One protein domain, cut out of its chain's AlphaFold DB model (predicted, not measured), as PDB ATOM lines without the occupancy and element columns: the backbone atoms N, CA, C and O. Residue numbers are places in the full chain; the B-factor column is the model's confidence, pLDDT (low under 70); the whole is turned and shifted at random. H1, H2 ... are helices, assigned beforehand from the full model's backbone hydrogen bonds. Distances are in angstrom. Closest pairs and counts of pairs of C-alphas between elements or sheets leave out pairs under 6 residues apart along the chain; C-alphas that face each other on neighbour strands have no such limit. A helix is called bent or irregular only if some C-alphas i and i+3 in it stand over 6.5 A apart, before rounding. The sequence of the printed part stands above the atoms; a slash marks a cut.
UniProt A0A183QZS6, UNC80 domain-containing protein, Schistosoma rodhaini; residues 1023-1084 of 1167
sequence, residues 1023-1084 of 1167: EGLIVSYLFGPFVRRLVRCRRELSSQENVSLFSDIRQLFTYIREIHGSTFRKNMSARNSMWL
ATOM      1  N   GLU A1023     236.966 190.237 148.349       68.75
ATOM      2  CA  GLU A1023     236.200 191.227 147.587       68.75
ATOM      3  C   GLU A1023     237.122 192.177 146.808       68.75
ATOM      4  O   GLU A1023     236.965 192.328 145.599       68.75
ATOM      5  N   GLY A1024     238.146 192.742 147.462       69.50
ATOM      6  CA  GLY A1024     239.115 193.625 146.802       69.50
ATOM      7  C   GLY A1024     239.881 192.948 145.658       69.50
ATOM      8  O   GLY A1024     240.142 193.580 144.634       69.50
ATOM      9  N   LEU A1025     240.180 191.650 145.788       63.38
ATOM     10  CA  LEU A1025     240.772 190.848 144.710       63.38
ATOM     11  C   LEU A1025     239.785 190.655 143.548       63.38
ATOM     12  O   LEU A1025     240.125 190.946 142.402       63.38
ATOM     13  N   ILE A1026     238.557 190.216 143.836       69.75
ATOM     14  CA  ILE A1026     237.505 189.992 142.830       69.75
ATOM     15  C   ILE A1026     237.217 191.285 142.052       69.75
ATOM     16  O   ILE A1026     237.205 191.273 140.820       69.75
ATOM     17  N   VAL A1027     237.064 192.416 142.747       75.00
ATOM     18  CA  VAL A1027     236.834 193.728 142.122       75.00
ATOM     19  C   VAL A1027     238.057 194.168 141.306       75.00
ATOM     20  O   VAL A1027     237.879 194.649 140.189       75.00
ATOM     21  N   SER A1028     239.290 193.941 141.782       70.19
ATOM     22  CA  SER A1028     240.528 194.233 141.029       70.19
ATOM     23  C   SER A1028     240.552 193.570 139.646       70.19
ATOM     24  O   SER A1028     240.772 194.244 138.636       70.19
ATOM     25  N   TYR A1029     240.253 192.269 139.583       66.94
ATOM     26  CA  TYR A1029     240.281 191.506 138.334       66.94
ATOM     27  C   TYR A1029     239.046 191.719 137.445       66.94
ATOM     28  O   TYR A1029     239.197 191.819 136.227       66.94
ATOM     29  N   LEU A1030     237.834 191.804 138.011       74.81
ATOM     30  CA  LEU A1030     236.593 191.896 137.224       74.81
ATOM     31  C   LEU A1030     236.261 193.320 136.750       74.81
ATOM     32  O   LEU A1030     235.660 193.478 135.683       74.81
ATOM     33  N   PHE A1031     236.662 194.366 137.483       80.25
ATOM     34  CA  PHE A1031     236.273 195.742 137.151       80.25
ATOM     35  C   PHE A1031     236.864 196.219 135.815       80.25
ATOM     36  O   PHE A1031     236.170 196.866 135.034       80.25
ATOM     37  N   GLY A1032     238.101 195.837 135.479       73.56
ATOM     38  CA  GLY A1032     238.717 196.165 134.186       73.56
ATOM     39  C   GLY A1032     237.945 195.614 132.971       73.56
ATOM     40  O   GLY A1032     237.573 196.391 132.086       73.56
ATOM     41  N   PRO A1033     237.681 194.295 132.891       71.94
ATOM     42  CA  PRO A1033     236.784 193.698 131.899       71.94
ATOM     43  C   PRO A1033     235.389 194.339 131.870       71.94
ATOM     44  O   PRO A1033     234.893 194.662 130.788       71.94
ATOM     45  N   PHE A1034     234.788 194.589 133.037       77.56
ATOM     46  CA  PHE A1034     233.457 195.185 133.166       77.56
ATOM     47  C   PHE A1034     233.392 196.608 132.588       77.56
ATOM     48  O   PHE A1034     232.576 196.866 131.703       77.56
ATOM     49  N   VAL A1035     234.318 197.500 132.966       79.31
ATOM     50  CA  VAL A1035     234.464 198.850 132.385       79.31
ATOM     51  C   VAL A1035     234.602 198.772 130.858       79.31
ATOM     52  O   VAL A1035     233.954 199.532 130.136       79.31
ATOM     53  N   ARG A1036     235.392 197.819 130.337       74.12
ATOM     54  CA  ARG A1036     235.554 197.616 128.885       74.12
ATOM     55  C   ARG A1036     234.272 197.135 128.191       74.12
ATOM     56  O   ARG A1036     234.067 197.503 127.036       74.12
ATOM     57  N   ARG A1037     233.406 196.358 128.857       72.50
ATOM     58  CA  ARG A1037     232.079 195.965 128.335       72.50
ATOM     59  C   ARG A1037     231.104 197.149 128.357       72.50
ATOM     60  O   ARG A1037     230.512 197.448 127.325       72.50
ATOM     61  N   LEU A1038     231.031 197.900 129.457       76.94
ATOM     62  CA  LEU A1038     230.175 199.092 129.576       76.94
ATOM     63  C   LEU A1038     230.513 200.189 128.551       76.94
ATOM     64  O   LEU A1038     229.616 200.801 127.978       76.94
ATOM     65  N   VAL A1039     231.800 200.414 128.262       76.38
ATOM     66  CA  VAL A1039     232.229 201.374 127.226       76.38
ATOM     67  C   VAL A1039     231.816 200.929 125.812       76.38
ATOM     68  O   VAL A1039     231.582 201.786 124.960       76.38
ATOM     69  N   ARG A1040     231.669 199.619 125.550       69.56
ATOM     70  CA  ARG A1040     231.131 199.098 124.276       69.56
ATOM     71  C   ARG A1040     229.618 199.305 124.193       69.56
ATOM     72  O   ARG A1040     229.161 199.930 123.241       69.56
ATOM     73  N   CYS A1041     228.886 198.884 125.224       74.62
ATOM     74  CA  CYS A1041     227.425 198.991 125.321       74.62
ATOM     75  C   CYS A1041     226.913 200.415 125.617       74.62
ATOM     76  O   CYS A1041     225.729 200.600 125.881       74.62
ATOM     77  N   ARG A1042     227.769 201.449 125.580       77.94
ATOM     78  CA  ARG A1042     227.416 202.839 125.938       77.94
ATOM     79  C   ARG A1042     226.181 203.376 125.203       77.94
ATOM     80  O   ARG A1042     225.459 204.183 125.777       77.94
ATOM     81  N   ARG A1043     225.953 202.977 123.945       69.94
ATOM     82  CA  ARG A1043     224.758 203.385 123.185       69.94
ATOM     83  C   ARG A1043     223.494 202.698 123.706       69.94
ATOM     84  O   ARG A1043     222.521 203.392 123.963       69.94
ATOM     85  N   GLU A1044     223.537 201.386 123.931       79.12
ATOM     86  CA  GLU A1044     222.417 200.617 124.497       79.12
ATOM     87  C   GLU A1044     222.071 201.077 125.926       79.12
ATOM     88  O   GLU A1044     220.911 201.328 126.238       79.12
ATOM     89  N   LEU A1045     223.089 201.273 126.772       77.31
ATOM     90  CA  LEU A1045     222.964 201.758 128.155       77.31
ATOM     91  C   LEU A1045     222.461 203.203 128.266       77.31
ATOM     92  O   LEU A1045     222.018 203.613 129.331       77.31
ATOM     93  N   SER A1046     222.558 203.979 127.185       72.88
ATOM     94  CA  SER A1046     222.024 205.340 127.097       72.88
ATOM     95  C   SER A1046     220.648 205.390 126.414       72.88
ATOM     96  O   SER A1046     220.163 206.489 126.145       72.88
ATOM     97  N   SER A1047     220.037 204.235 126.111       76.94
ATOM     98  CA  SER A1047     218.642 204.138 125.663       76.94
ATOM     99  C   SER A1047     217.685 204.434 126.818       76.94
ATOM    100  O   SER A1047     217.953 204.060 127.962       76.94
ATOM    101  N   GLN A1048     216.536 205.036 126.503       68.88
ATOM    102  CA  GLN A1048     215.478 205.348 127.469       68.88
ATOM    103  C   GLN A1048     214.953 204.090 128.194       68.88
ATOM    104  O   GLN A1048     214.559 204.160 129.355       68.88
ATOM    105  N   GLU A1049     215.016 202.932 127.537       79.69
ATOM    106  CA  GLU A1049     214.618 201.624 128.079       79.69
ATOM    107  C   GLU A1049     215.542 201.127 129.210       79.69
ATOM    108  O   GLU A1049     215.117 200.352 130.059       79.69
ATOM    109  N   ASN A1050     216.805 201.577 129.242       83.44
ATOM    110  CA  ASN A1050     217.849 201.076 130.146       83.44
ATOM    111  C   ASN A1050     218.220 202.064 131.270       83.44
ATOM    112  O   ASN A1050     219.246 201.898 131.932       83.44
ATOM    113  N   VAL A1051     217.405 203.101 131.506       81.00
ATOM    114  CA  VAL A1051     217.707 204.182 132.468       81.00
ATOM    115  C   VAL A1051     217.849 203.676 133.911       81.00
ATOM    116  O   VAL A1051     218.719 204.159 134.637       81.00
ATOM    117  N   SER A1052     217.066 202.670 134.315       79.25
ATOM    118  CA  SER A1052     217.194 201.993 135.617       79.25
ATOM    119  C   SER A1052     218.554 201.302 135.758       79.25
ATOM    120  O   SER A1052     219.352 201.680 136.612       79.25
ATOM    121  N   LEU A1053     218.875 200.395 134.831       81.31
ATOM    122  CA  LEU A1053     220.160 199.694 134.761       81.31
ATOM    123  C   LEU A1053     221.355 200.668 134.744       81.31
ATOM    124  O   LEU A1053     222.379 200.420 135.381       81.31
ATOM    125  N   PHE A1054     221.237 201.801 134.049       80.50
ATOM    126  CA  PHE A1054     222.269 202.839 134.034       80.50
ATOM    127  C   PHE A1054     222.421 203.564 135.385       80.50
ATOM    128  O   PHE A1054     223.543 203.919 135.763       80.50
ATOM    129  N   SER A1055     221.330 203.746 136.137       80.06
ATOM    130  CA  SER A1055     221.367 204.230 137.524       80.06
ATOM    131  C   SER A1055     222.094 203.240 138.437       80.06
ATOM    132  O   SER A1055     223.022 203.628 139.148       80.06
ATOM    133  N   ASP A1056     221.761 201.952 138.355       84.38
ATOM    134  CA  ASP A1056     222.365 200.897 139.180       84.38
ATOM    135  C   ASP A1056     223.869 200.754 138.901       84.38
ATOM    136  O   ASP A1056     224.689 200.663 139.816       84.38
ATOM    137  N   ILE A1057     224.269 200.845 137.627       84.50
ATOM    138  CA  ILE A1057     225.679 200.879 137.221       84.50
ATOM    139  C   ILE A1057     226.396 202.112 137.795       84.50
ATOM    140  O   ILE A1057     227.549 202.005 138.215       84.50
ATOM    141  N   ARG A1058     225.743 203.280 137.869       82.56
ATOM    142  CA  ARG A1058     226.316 204.480 138.507       82.56
ATOM    143  C   ARG A1058     226.441 204.339 140.024       82.56
ATOM    144  O   ARG A1058     227.451 204.779 140.578       82.56
ATOM    145  N   GLN A1059     225.487 203.691 140.688       82.38
ATOM    146  CA  GLN A1059     225.586 203.352 142.113       82.38
ATOM    147  C   GLN A1059     226.751 202.381 142.361       82.38
ATOM    148  O   GLN A1059     227.602 202.648 143.207       82.38
ATOM    149  N   LEU A1060     226.890 201.334 141.542       83.00
ATOM    150  CA  LEU A1060     228.018 200.398 141.596       83.00
ATOM    151  C   LEU A1060     229.373 201.086 141.349       83.00
ATOM    152  O   LEU A1060     230.349 200.802 142.039       83.00
ATOM    153  N   PHE A1061     229.458 202.031 140.407       84.31
ATOM    154  CA  PHE A1061     230.681 202.817 140.187       84.31
ATOM    155  C   PHE A1061     230.992 203.763 141.352       84.31
ATOM    156  O   PHE A1061     232.165 203.997 141.640       84.31
ATOM    157  N   THR A1062     229.969 204.273 142.037       79.88
ATOM    158  CA  THR A1062     230.104 205.103 143.245       79.88
ATOM    159  C   THR A1062     230.641 204.261 144.410       79.88
ATOM    160  O   THR A1062     231.680 204.592 144.978       79.88
ATOM    161  N   TYR A1063     230.058 203.080 144.641       83.12
ATOM    162  CA  TYR A1063     230.547 202.080 145.596       83.12
ATOM    163  C   TYR A1063     232.003 201.658 145.330       83.12
ATOM    164  O   TYR A1063     232.844 201.704 146.227       83.12
ATOM    165  N   ILE A1064     232.350 201.298 144.087       82.38
ATOM    166  CA  ILE A1064     233.720 200.881 143.729       82.38
ATOM    167  C   ILE A1064     234.709 202.054 143.856       82.38
ATOM    168  O   ILE A1064     235.855 201.840 144.248       82.38
ATOM    169  N   ARG A1065     234.284 203.298 143.597       80.75
ATOM    170  CA  ARG A1065     235.092 204.510 143.827       80.75
ATOM    171  C   ARG A1065     235.408 204.728 145.309       80.75
ATOM    172  O   ARG A1065     236.528 205.126 145.624       80.75
ATOM    173  N   GLU A1066     234.447 204.480 146.194       77.25
ATOM    174  CA  GLU A1066     234.549 204.754 147.635       77.25
ATOM    175  C   GLU A1066     235.187 203.610 148.434       77.25
ATOM    176  O   GLU A1066     236.018 203.860 149.307       77.25
ATOM    177  N   ILE A1067     234.867 202.353 148.114       75.75
ATOM    178  CA  ILE A1067     235.380 201.180 148.839       75.75
ATOM    179  C   ILE A1067     236.668 200.628 148.212       75.75
ATOM    180  O   ILE A1067     237.565 200.216 148.949       75.75
ATOM    181  N   HIS A1068     236.795 200.682 146.879       78.81
ATOM    182  CA  HIS A1068     237.908 200.108 146.098       78.81
ATOM    183  C   HIS A1068     238.637 201.164 145.256       78.81
ATOM    184  O   HIS A1068     239.054 200.914 144.121       78.81
ATOM    185  N   GLY A1069     238.803 202.369 145.810       75.31
ATOM    186  CA  GLY A1069     239.308 203.545 145.096       75.31
ATOM    187  C   GLY A1069     240.658 203.362 144.384       75.31
ATOM    188  O   GLY A1069     240.892 204.010 143.362       75.31
ATOM    189  N   SER A1070     241.534 202.459 144.846       70.06
ATOM    190  CA  SER A1070     242.784 202.120 144.147       70.06
ATOM    191  C   SER A1070     242.515 201.357 142.841       70.06
ATOM    192  O   SER A1070     242.993 201.769 141.784       70.06
ATOM    193  N   THR A1071     241.686 200.309 142.873       74.50
ATOM    194  CA  THR A1071     241.190 199.575 141.693       74.50
ATOM    195  C   THR A1071     240.399 200.469 140.743       74.50
ATOM    196  O   THR A1071     240.571 200.369 139.523       74.50
ATOM    197  N   PHE A1072     239.570 201.367 141.286       78.81
ATOM    198  CA  PHE A1072     238.840 202.356 140.500       78.81
ATOM    199  C   PHE A1072     239.819 203.229 139.706       78.81
ATOM    200  O   PHE A1072     239.790 203.215 138.479       78.81
ATOM    201  N   ARG A1073     240.761 203.906 140.382       75.81
ATOM    202  CA  ARG A1073     241.773 204.763 139.734       75.81
ATOM    203  C   ARG A1073     242.638 204.003 138.717       75.81
ATOM    204  O   ARG A1073     242.885 204.535 137.641       75.81
ATOM    205  N   LYS A1074     243.039 202.757 139.011       74.81
ATOM    206  CA  LYS A1074     243.838 201.898 138.106       74.81
ATOM    207  C   LYS A1074     243.118 201.581 136.782       74.81
ATOM    208  O   LYS A1074     243.764 201.535 135.741       74.81
ATOM    209  N   ASN A1075     241.798 201.374 136.802       70.00
ATOM    210  CA  ASN A1075     241.022 201.002 135.607       70.00
ATOM    211  C   ASN A1075     240.336 202.192 134.907       70.00
ATOM    212  O   ASN A1075     240.009 202.109 133.722       70.00
ATOM    213  N   MET A1076     240.111 203.302 135.612       68.44
ATOM    214  CA  MET A1076     239.329 204.445 135.129       68.44
ATOM    215  C   MET A1076     240.176 205.454 134.333       68.44
ATOM    216  O   MET A1076     240.273 206.627 134.688       68.44
ATOM    217  N   SER A1077     240.800 204.992 133.246       57.91
ATOM    218  CA  SER A1077     241.679 205.830 132.416       57.91
ATOM    219  C   SER A1077     240.933 206.995 131.739       57.91
ATOM    220  O   SER A1077     239.799 206.868 131.261       57.91
ATOM    221  N   ALA A1078     241.571 208.165 131.723       52.28
ATOM    222  CA  ALA A1078     240.912 209.459 131.579       52.28
ATOM    223  C   ALA A1078     240.490 209.805 130.136       52.28
ATOM    224  O   ALA A1078     241.187 210.539 129.439       52.28
ATOM    225  N   ARG A1079     239.308 209.317 129.716       50.88
ATOM    226  CA  ARG A1079     238.324 210.035 128.856       50.88
ATOM    227  C   ARG A1079     237.071 209.193 128.570       50.88
ATOM    228  O   ARG A1079     235.958 209.686 128.726       50.88
ATOM    229  N   ASN A1080     237.232 207.919 128.208       55.91
ATOM    230  CA  ASN A1080     236.152 207.117 127.600       55.91
ATOM    231  C   ASN A1080     235.114 206.539 128.580       55.91
ATOM    232  O   ASN A1080     233.988 206.254 128.175       55.91
ATOM    233  N   SER A1081     235.456 206.381 129.858       61.12
ATOM    234  CA  SER A1081     234.562 205.870 130.910       61.12
ATOM    235  C   SER A1081     233.981 206.968 131.812       61.12
ATOM    236  O   SER A1081     233.071 206.706 132.590       61.12
ATOM    237  N   MET A1082     234.450 208.216 131.693       60.06
ATOM    238  CA  MET A1082     234.149 209.317 132.625       60.06
ATOM    239  C   MET A1082     232.657 209.716 132.695       60.06
ATOM    240  O   MET A1082     232.238 210.362 133.648       60.06
ATOM    241  N   TRP A1083     231.837 209.298 131.725       62.75
ATOM    242  CA  TRP A1083     230.373 209.463 131.718       62.75
ATOM    243  C   TRP A1083     229.643 208.616 132.784       62.75
ATOM    244  O   TRP A1083     228.509 208.932 133.156       62.75
ATOM    245  N   LEU A1084     230.299 207.568 133.297       62.25
ATOM    246  CA  LEU A1084     229.815 206.705 134.382       62.25
ATOM    247  C   LEU A1084     230.034 207.324 135.776       62.25
ATOM    248  O   LEU A1084     229.505 206.810 136.754       62.25
TER     249      LEU A1084
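What this domain is: This is residues 1023 to 1084 of the 1167 residues of the protein "UNC80 domain-containing protein" of Schistosoma rodhaini (UniProt A0A183QZS6). Two long helices, H1 and H3, run opposite ways as the long sides of an elongated frame, with short H2 near one end, H4 near the other and residues 1076 to 1084 folding back. The 62 printed residues, all helix in class, hold H1 to H4 in that order and no named strand; they are compact, radius of gyration of the C-alphas 11.5 A, spanning 33 by 20 by 16 A.

Where its parts are: H1, residues 1023 to 1040, begins at C-alpha (236.200, 191.227, 147.587) and measures 25.1 A. H2 is residues 1042 to 1045. H3, residues 1048 to 1067, measures 29.5 A; it is irregular, C-alphas 1049 and 1052 being 8.0 A apart. H4, residues 1069 to 1075, ends at C-alpha (241.022, 201.002, 135.607).

How they stand to each other: H1, with residues 1027 to 1035 alone, touches H4, closest C-alphas Ser 1028 and Thr 1071, 5.4 A. H1 and H3 are close but not clearly touching, closest C-alphas Val 1027 and Ile 1064, 8.0 A. Every O i to N i+4 pair is within hydrogen-bond range in H4, 11 of 14 in H1, 14 of 16 in H3; H2 is too short for one.

The domain as a whole: The printed part has no cut. Confidence is under 70 at 17 residues, among them 1076 to 1084.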